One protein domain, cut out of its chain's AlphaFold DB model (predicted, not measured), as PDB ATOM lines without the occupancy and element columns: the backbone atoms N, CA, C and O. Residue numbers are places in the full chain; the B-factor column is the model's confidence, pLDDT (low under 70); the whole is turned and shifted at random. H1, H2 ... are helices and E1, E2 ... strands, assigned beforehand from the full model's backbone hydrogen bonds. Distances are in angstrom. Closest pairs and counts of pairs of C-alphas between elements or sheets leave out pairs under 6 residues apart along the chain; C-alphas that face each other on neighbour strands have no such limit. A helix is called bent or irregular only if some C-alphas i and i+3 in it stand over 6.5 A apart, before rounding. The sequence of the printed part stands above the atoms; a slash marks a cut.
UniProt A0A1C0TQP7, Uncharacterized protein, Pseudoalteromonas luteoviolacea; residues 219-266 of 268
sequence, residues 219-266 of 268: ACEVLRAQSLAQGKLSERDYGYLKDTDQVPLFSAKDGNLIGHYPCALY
ATOM      1  N   ALA A 219      37.616 138.471   5.706       77.81
ATOM      2  CA  ALA A 219      36.870 139.652   5.265       77.81
ATOM      3  C   ALA A 219      36.435 140.550   6.435       77.81
ATOM      4  O   ALA A 219      36.388 141.774   6.288       77.81
ATOM      5  N   CYS A 220      36.195 139.961   7.609       84.56
ATOM      6  CA  CYS A 220      35.920 140.697   8.838       84.56
ATOM      7  C   CYS A 220      37.084 141.589   9.283       84.56
ATOM      8  O   CYS A 220      36.885 142.764   9.590       84.56
ATOM      9  N   GLU A 221      38.306 141.050   9.300       87.06
ATOM     10  CA  GLU A 221      39.501 141.817   9.663       87.06
ATOM     11  C   GLU A 221      39.735 142.957   8.671       87.06
ATOM     12  O   GLU A 221      39.943 144.096   9.085       87.06
ATOM     13  N   VAL A 222      39.604 142.680   7.369       82.50
ATOM     14  CA  VAL A 222      39.723 143.707   6.325       82.50
ATOM     15  C   VAL A 222      38.710 144.830   6.544       82.50
ATOM     16  O   VAL A 222      39.076 146.002   6.480       82.50
ATOM     17  N   LEU A 223      37.448 144.504   6.840       84.00
ATOM     18  CA  LEU A 223      36.435 145.521   7.115       84.00
ATOM     19  C   LEU A 223      36.768 146.342   8.365       84.00
ATOM     20  O   LEU A 223      36.653 147.569   8.326       84.00
ATOM     21  N   ARG A 224      37.177 145.695   9.462       89.19
ATOM     22  CA  ARG A 224      37.561 146.388  10.700       89.19
ATOM     23  C   ARG A 224      38.722 147.348  10.446       89.19
ATOM     24  O   ARG A 224      38.619 148.524  10.790       89.19
ATOM     25  N   ALA A 225      39.784 146.873   9.797       88.62
ATOM     26  CA  ALA A 225      40.966 147.671   9.485       88.62
ATOM     27  C   ALA A 225      40.638 148.856   8.564       88.62
ATOM     28  O   ALA A 225      41.080 149.975   8.814       88.62
ATOM     29  N   GLN A 226      39.806 148.648   7.541       84.31
ATOM     30  CA  GLN A 226      39.360 149.730   6.663       84.31
ATOM     31  C   GLN A 226      38.475 150.747   7.386       84.31
ATOM     32  O   GLN A 226      38.641 151.947   7.186       84.31
ATOM     33  N   SER A 227      37.564 150.289   8.246       87.69
ATOM     34  CA  SER A 227      36.695 151.181   9.022       87.69
ATOM     35  C   SER A 227      37.511 152.046   9.989       87.69
ATOM     36  O   SER A 227      37.206 153.227  10.159       87.69
ATOM     37  N   LEU A 228      38.585 151.492  10.566       90.06
ATOM     38  CA  LEU A 228      39.567 152.241  11.354       90.06
ATOM     39  C   LEU A 228      40.335 153.251  10.489       90.06
ATOM     40  O   LEU A 228      40.359 154.435  10.810       90.06
ATOM     41  N   ALA A 229      40.916 152.811   9.368       85.19
ATOM     42  CA  ALA A 229      41.689 153.671   8.466       85.19
ATOM     43  C   ALA A 229      40.867 154.849   7.909       85.19
ATOM     44  O   ALA A 229      41.407 155.914   7.625       85.19
ATOM     45  N   GLN A 230      39.553 154.669   7.778       79.88
ATOM     46  CA  GLN A 230      38.609 155.683   7.304       79.88
ATOM     47  C   GLN A 230      37.999 156.531   8.436       79.88
ATOM     48  O   GLN A 230      37.119 157.348   8.176       79.88
ATOM     49  N   GLY A 231      38.425 156.335   9.690       85.69
ATOM     50  CA  GLY A 231      37.950 157.101  10.848       85.69
ATOM     51  C   GLY A 231      36.504 156.810  11.266       85.69
ATOM     52  O   GLY A 231      35.925 157.572  12.037       85.69
ATOM     53  N   LYS A 232      35.904 155.723  10.765       86.56
ATOM     54  CA  LYS A 232      34.563 155.254  11.153       86.56
ATOM     55  C   LYS A 232      34.579 154.432  12.444       86.56
ATOM     56  O   LYS A 232      33.543 154.299  13.086       86.56
ATOM     57  N   LEU A 233      35.741 153.895  12.810       90.06
ATOM     58  CA  LEU A 233      36.007 153.281  14.106       90.06
ATOM     59  C   LEU A 233      37.157 154.002  14.796       90.06
ATOM     60  O   LEU A 233      38.115 154.417  14.141       90.06
ATOM     61  N   SER A 234      37.091 154.095  16.122       92.00
ATOM     62  CA  SER A 234      38.272 154.404  16.925       92.00
ATOM     63  C   SER A 234      39.167 153.166  17.078       92.00
ATOM     64  O   SER A 234      38.712 152.033  16.907       92.00
ATOM     65  N   GLU A 235      40.434 153.352  17.462       94.75
ATOM     66  CA  GLU A 235      41.330 152.230  17.802       94.75
ATOM     67  C   GLU A 235      40.745 151.342  18.910       94.75
ATOM     68  O   GLU A 235      40.912 150.121  18.896       94.75
ATOM     69  N   ARG A 236      40.008 151.950  19.850       93.88
ATOM     70  CA  ARG A 236      39.332 151.233  20.932       93.88
ATOM     71  C   ARG A 236      38.216 150.340  20.396       93.88
ATOM     72  O   ARG A 236      38.145 149.179  20.793       93.88
ATOM     73  N   ASP A 237      37.370 150.865  19.512       93.81
ATOM     74  CA  ASP A 237      36.276 150.092  18.907       93.81
ATOM     75  C   ASP A 237      36.830 148.968  18.034       93.81
ATOM     76  O   ASP A 237      36.354 147.839  18.100       93.81
ATOM     77  N   TYR A 238      37.887 149.247  17.266       94.25
ATOM     78  CA  TYR A 238      38.582 148.230  16.485       94.25
ATOM     79  C   TYR A 238      39.086 147.086  17.378       94.25
ATOM     80  O   TYR A 238      38.847 145.922  17.055       94.25
ATOM     81  N   GLY A 239      39.742 147.405  18.503       95.44
ATOM     82  CA  GLY A 239      40.220 146.408  19.464       95.44
ATOM     83  C   GLY A 239      39.078 145.578  20.048       95.44
ATOM     84  O   GLY A 239      39.119 144.355  19.991       95.44
ATOM     85  N   TYR A 240      38.007 146.234  20.499       94.56
ATOM     86  CA  TYR A 240      36.825 145.552  21.031       94.56
ATOM     87  C   TYR A 240      36.193 144.590  20.015       94.56
ATOM     88  O   TYR A 240      35.917 143.436  20.341       94.56
ATOM     89  N   LEU A 241      35.979 145.040  18.775       93.44
ATOM     90  CA  LEU A 241      35.368 144.214  17.729       93.44
ATOM     91  C   LEU A 241      36.284 143.072  17.288       93.44
ATOM     92  O   LEU A 241      35.802 142.007  16.920       93.44
ATOM     93  N   LYS A 242      37.602 143.267  17.354       94.19
ATOM     94  CA  LYS A 242      38.572 142.196  17.129       94.19
ATOM     95  C   LYS A 242      38.507 141.134  18.223       94.19
ATOM     96  O   LYS A 242      38.426 139.954  17.904       94.19
ATOM     97  N   ASP A 243      38.500 141.557  19.484       94.31
ATOM     98  CA  ASP A 243      38.493 140.659  20.643       94.31
ATOM     99  C   ASP A 243      37.175 139.878  20.773       94.31
ATOM    100  O   ASP A 243      37.150 138.784  21.333       94.31
ATOM    101  N   THR A 244      36.080 140.433  20.245       92.62
ATOM    102  CA  THR A 244      34.738 139.826  20.272       92.62
ATOM    103  C   THR A 244      34.332 139.141  18.966       92.62
ATOM    104  O   THR A 244      33.219 138.628  18.882       92.62
ATOM    105  N   ASP A 245      35.221 139.105  17.966       90.62
ATOM    106  CA  ASP A 245      34.969 138.557  16.625       90.62
ATOM    107  C   ASP A 245      33.704 139.130  15.950       90.62
ATOM    108  O   ASP A 245      32.807 138.423  15.479       90.62
ATOM    109  N   GLN A 246      33.614 140.461  15.940       90.00
ATOM    110  CA  GLN A 246      32.499 141.218  15.380       90.00
ATOM    111  C   GLN A 246      32.949 142.207  14.299       90.00
ATOM    112  O   GLN A 246      34.124 142.550  14.160       90.00
ATOM    113  N   VAL A 247      31.980 142.711  13.542       88.00
ATOM    114  CA  VAL A 247      32.123 143.795  12.565       88.00
ATOM    115  C   VAL A 247      31.124 144.916  12.842       88.00
ATOM    116  O   VAL A 247      30.038 144.645  13.360       88.00
ATOM    117  N   PRO A 248      31.453 146.176  12.506       88.50
ATOM    118  CA  PRO A 248      30.516 147.277  12.672       88.50
ATOM    119  C   PRO A 248      29.334 147.179  11.707       88.50
ATOM    120  O   PRO A 248      29.497 146.856  10.530       88.50
ATOM    121  N   LEU A 249      28.151 147.535  12.203       87.56
ATOM    122  CA  LEU A 249      26.962 147.759  11.394       87.56
ATOM    123  C   LEU A 249      26.754 149.259  11.208       87.56
ATOM    124  O   LEU A 249      26.308 149.957  12.122       87.56
ATOM    125  N   PHE A 250      27.034 149.739  10.001       87.88
ATOM    126  CA  PHE A 250      26.689 151.095   9.598       87.88
ATOM    127  C   PHE A 250      25.310 151.126   8.946       87.88
ATOM    128  O   PHE A 250      24.998 150.316   8.069       87.88
ATOM    129  N   SER A 251      24.492 152.081   9.370       83.38
ATOM    130  CA  SER A 251      23.183 152.362   8.795       83.38
ATOM    131  C   SER A 251      23.306 152.626   7.298       83.38
ATOM    132  O   SER A 251      24.061 153.497   6.866       83.38
ATOM    133  N   ALA A 252      22.524 151.901   6.502       77.31
ATOM    134  CA  ALA A 252      22.461 152.105   5.058       77.31
ATOM    135  C   ALA A 252      21.826 153.452   4.663       77.31
ATOM    136  O   ALA A 252      21.872 153.808   3.492       77.31
ATOM    137  N   LYS A 253      21.246 154.199   5.616       79.38
ATOM    138  CA  LYS A 253      20.589 155.491   5.376       79.38
ATOM    139  C   LYS A 253      21.516 156.687   5.585       79.38
ATOM    140  O   LYS A 253      21.445 157.648   4.830       79.38
ATOM    141  N   ASP A 254      22.320 156.658   6.642       84.56
ATOM    142  CA  ASP A 254      23.106 157.815   7.098       84.56
ATOM    143  C   ASP A 254      24.554 157.464   7.480       84.56
ATOM    144  O   ASP A 254      25.324 158.334   7.884       84.56
ATOM    145  N   GLY A 255      24.946 156.191   7.364       84.69
ATOM    146  CA  GLY A 255      26.303 155.730   7.639       84.69
ATOM    147  C   GLY A 255      26.725 155.811   9.106       84.69
ATOM    148  O   GLY A 255      27.921 155.675   9.391       84.69
ATOM    149  N   ASN A 256      25.784 156.051  10.023       87.44
ATOM    150  CA  ASN A 256      26.032 156.030  11.460       87.44
ATOM    151  C   ASN A 256      26.231 154.593  11.949       87.44
ATOM    152  O   ASN A 256      25.609 153.663  11.435       87.44
ATOM    153  N   LEU A 257      27.087 154.405  12.955       87.75
ATOM    154  CA  LEU A 257      27.222 153.115  13.629       87.75
ATOM    155  C   LEU A 257      25.939 152.839  14.422       87.75
ATOM    156  O   LEU A 257      25.611 153.582  15.343       87.75
ATOM    157  N   ILE A 258      25.219 151.782  14.056       87.69
ATOM    158  CA  ILE A 258      23.935 151.404  14.674       87.69
ATOM    159  C   ILE A 258      23.986 150.039  15.367       87.69
ATOM    160  O   ILE A 258      23.004 149.617  15.970       87.69
ATOM    161  N   GLY A 259      25.121 149.344  15.305       87.00
ATOM    162  CA  GLY A 259      25.303 148.071  15.986       87.00
ATOM    163  C   GLY A 259      26.569 147.347  15.556       87.00
ATOM    164  O   GLY A 259      27.443 147.919  14.904       87.00
ATOM    165  N   HIS A 260      26.633 146.066  15.903       88.56
ATOM    166  CA  HIS A 260      27.719 145.165  15.541       88.56
ATOM    167  C   HIS A 260      27.146 143.786  15.218       88.56
ATOM    168  O   HIS A 260      26.130 143.390  15.792       88.56
ATOM    169  N   TYR A 261      27.817 143.046  14.341       83.88
ATOM    170  CA  TYR A 261      27.442 141.681  13.990       83.88
ATOM    171  C   TYR A 261      28.598 140.713  14.230       83.88
ATOM    172  O   TYR A 261      29.726 141.049  13.877       83.88
ATOM    173  N   PRO A 262      28.342 139.511  14.781       87.00
ATOM    174  CA  PRO A 262      29.324 138.434  14.790       87.00
ATOM    175  C   PRO A 262      29.787 138.086  13.376       87.00
ATOM    176  O   PRO A 262      28.966 137.984  12.461       87.00
ATOM    177  N   CYS A 263      31.079 137.825  13.211       82.38
ATOM    178  CA  CYS A 263      31.640 137.365  11.942       82.38
ATOM    179  C   CYS A 263      31.020 136.049  11.462       82.38
ATOM    180  O   CYS A 263      30.767 135.888  10.269       82.38
ATOM    181  N   ALA A 264      30.648 135.181  12.408       81.50
ATOM    182  CA  ALA A 264      29.938 133.930  12.157       81.50
ATOM    183  C   ALA A 264      28.616 134.085  11.378       81.50
ATOM    184  O   ALA A 264      28.172 133.137  10.745       81.50
ATOM    185  N   LEU A 265      27.977 135.266  11.389       74.62
ATOM    186  CA  LEU A 265      26.751 135.507  10.609       74.62
ATOM    187  C   LEU A 265      26.985 135.594   9.099       74.62
ATOM    188  O   LEU A 265      26.012 135.592   8.334       74.62
ATOM    189  N   TYR A 266      28.242 135.747   8.692       67.44
ATOM    190  CA  TYR A 266      28.640 135.925   7.306       67.44
ATOM    191  C   TYR A 266      29.655 134.870   6.847       67.44
ATOM    192  O   TYR A 266      29.907 134.794   5.656       67.44
TER     193      TYR A 266
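This is residues 219 to 266 of the 268 residues of an uncharacterized protein of Pseudoalteromonas luteoviolacea (UniProt A0A1C0TQP7). A two-stranded hairpin, E1 and E2, packs with its strand E1 over a helical hairpin, H1 and H2, whose two helices lie side by side; E2 is on the side of E1 away from the helices. The loop of the strand hairpin, residues 251 to 256, reaches to one end of the longest span. The printed part has 48 residues, with two named helices and two named strands in the order H1, H2, E1, E2 along the chain. The sheet has the order E1 - E2 and is antiparallel, and the class is mixed, helices and strands. The whole is compact, with a radius of gyration of the C-alphas of 9.9 A and spans of 26 by 23 by 16 A.

The sheet is made of E1, residues 246 to 250, and E2, residues 257 to 262, antiparallel neighbours that form a hairpin, with 150 degrees between their directions. The C-alphas of Gln 246 and Pro 262 face each other at 4.3 A, as do those of Pro 248 and His 260 at 4.5 A. N 247 and O 261 are within hydrogen-bond range at 2.8 A, and so are N 261 and O 247 at 2.9 A. The closest C-alphas of E1 and H1, residues 219 to 229, are those of Val 247 and Cys 220, 6.2 A apart. The closest C-alphas of E1 and H2, residues 235 to 243, are those of Val 247 and Leu 241, 6.1 A apart. H1 and H2 form a helical hairpin: they touch, at a shallow tilt of 11 degrees, opposite ways. Their closest C-alphas are those of Arg 224 and Tyr 238, 6.2 A apart. H1 and E2 are apart, and H2 and E2 are only just apart, at 8.0 A between their closest C-alphas. In H1 and H2 every O i to N i+4 pair is within hydrogen-bond range.

E1 measures 12.8 A from first to last C-alpha, beginning with C-alpha 246 at (32.499, 141.218, 15.380). E2 measures 14.9 A and ends with C-alpha 262 at (29.324, 138.434, 14.790). H1 measures 15.2 A, from C-alpha 219 at (36.870, 139.652, 5.265) to Ala 229. H2 measures 12.2 A, from Glu 235 to Asp 243. Neither helix is bent.

The two C-alphas farthest apart are those of Asp 243 and Lys 253, 27.8 A. The first and last printed C-alphas, of Ala 219 and Tyr 266, are 9.3 A apart. The printed part has no cut. The links from H1 to H2 and from H2 to E1 are tight, and the link from E1 to E2, with 6 residues, is short. The mean pLDDT of the printed part is 86.9, and residue 266 alone is under 70.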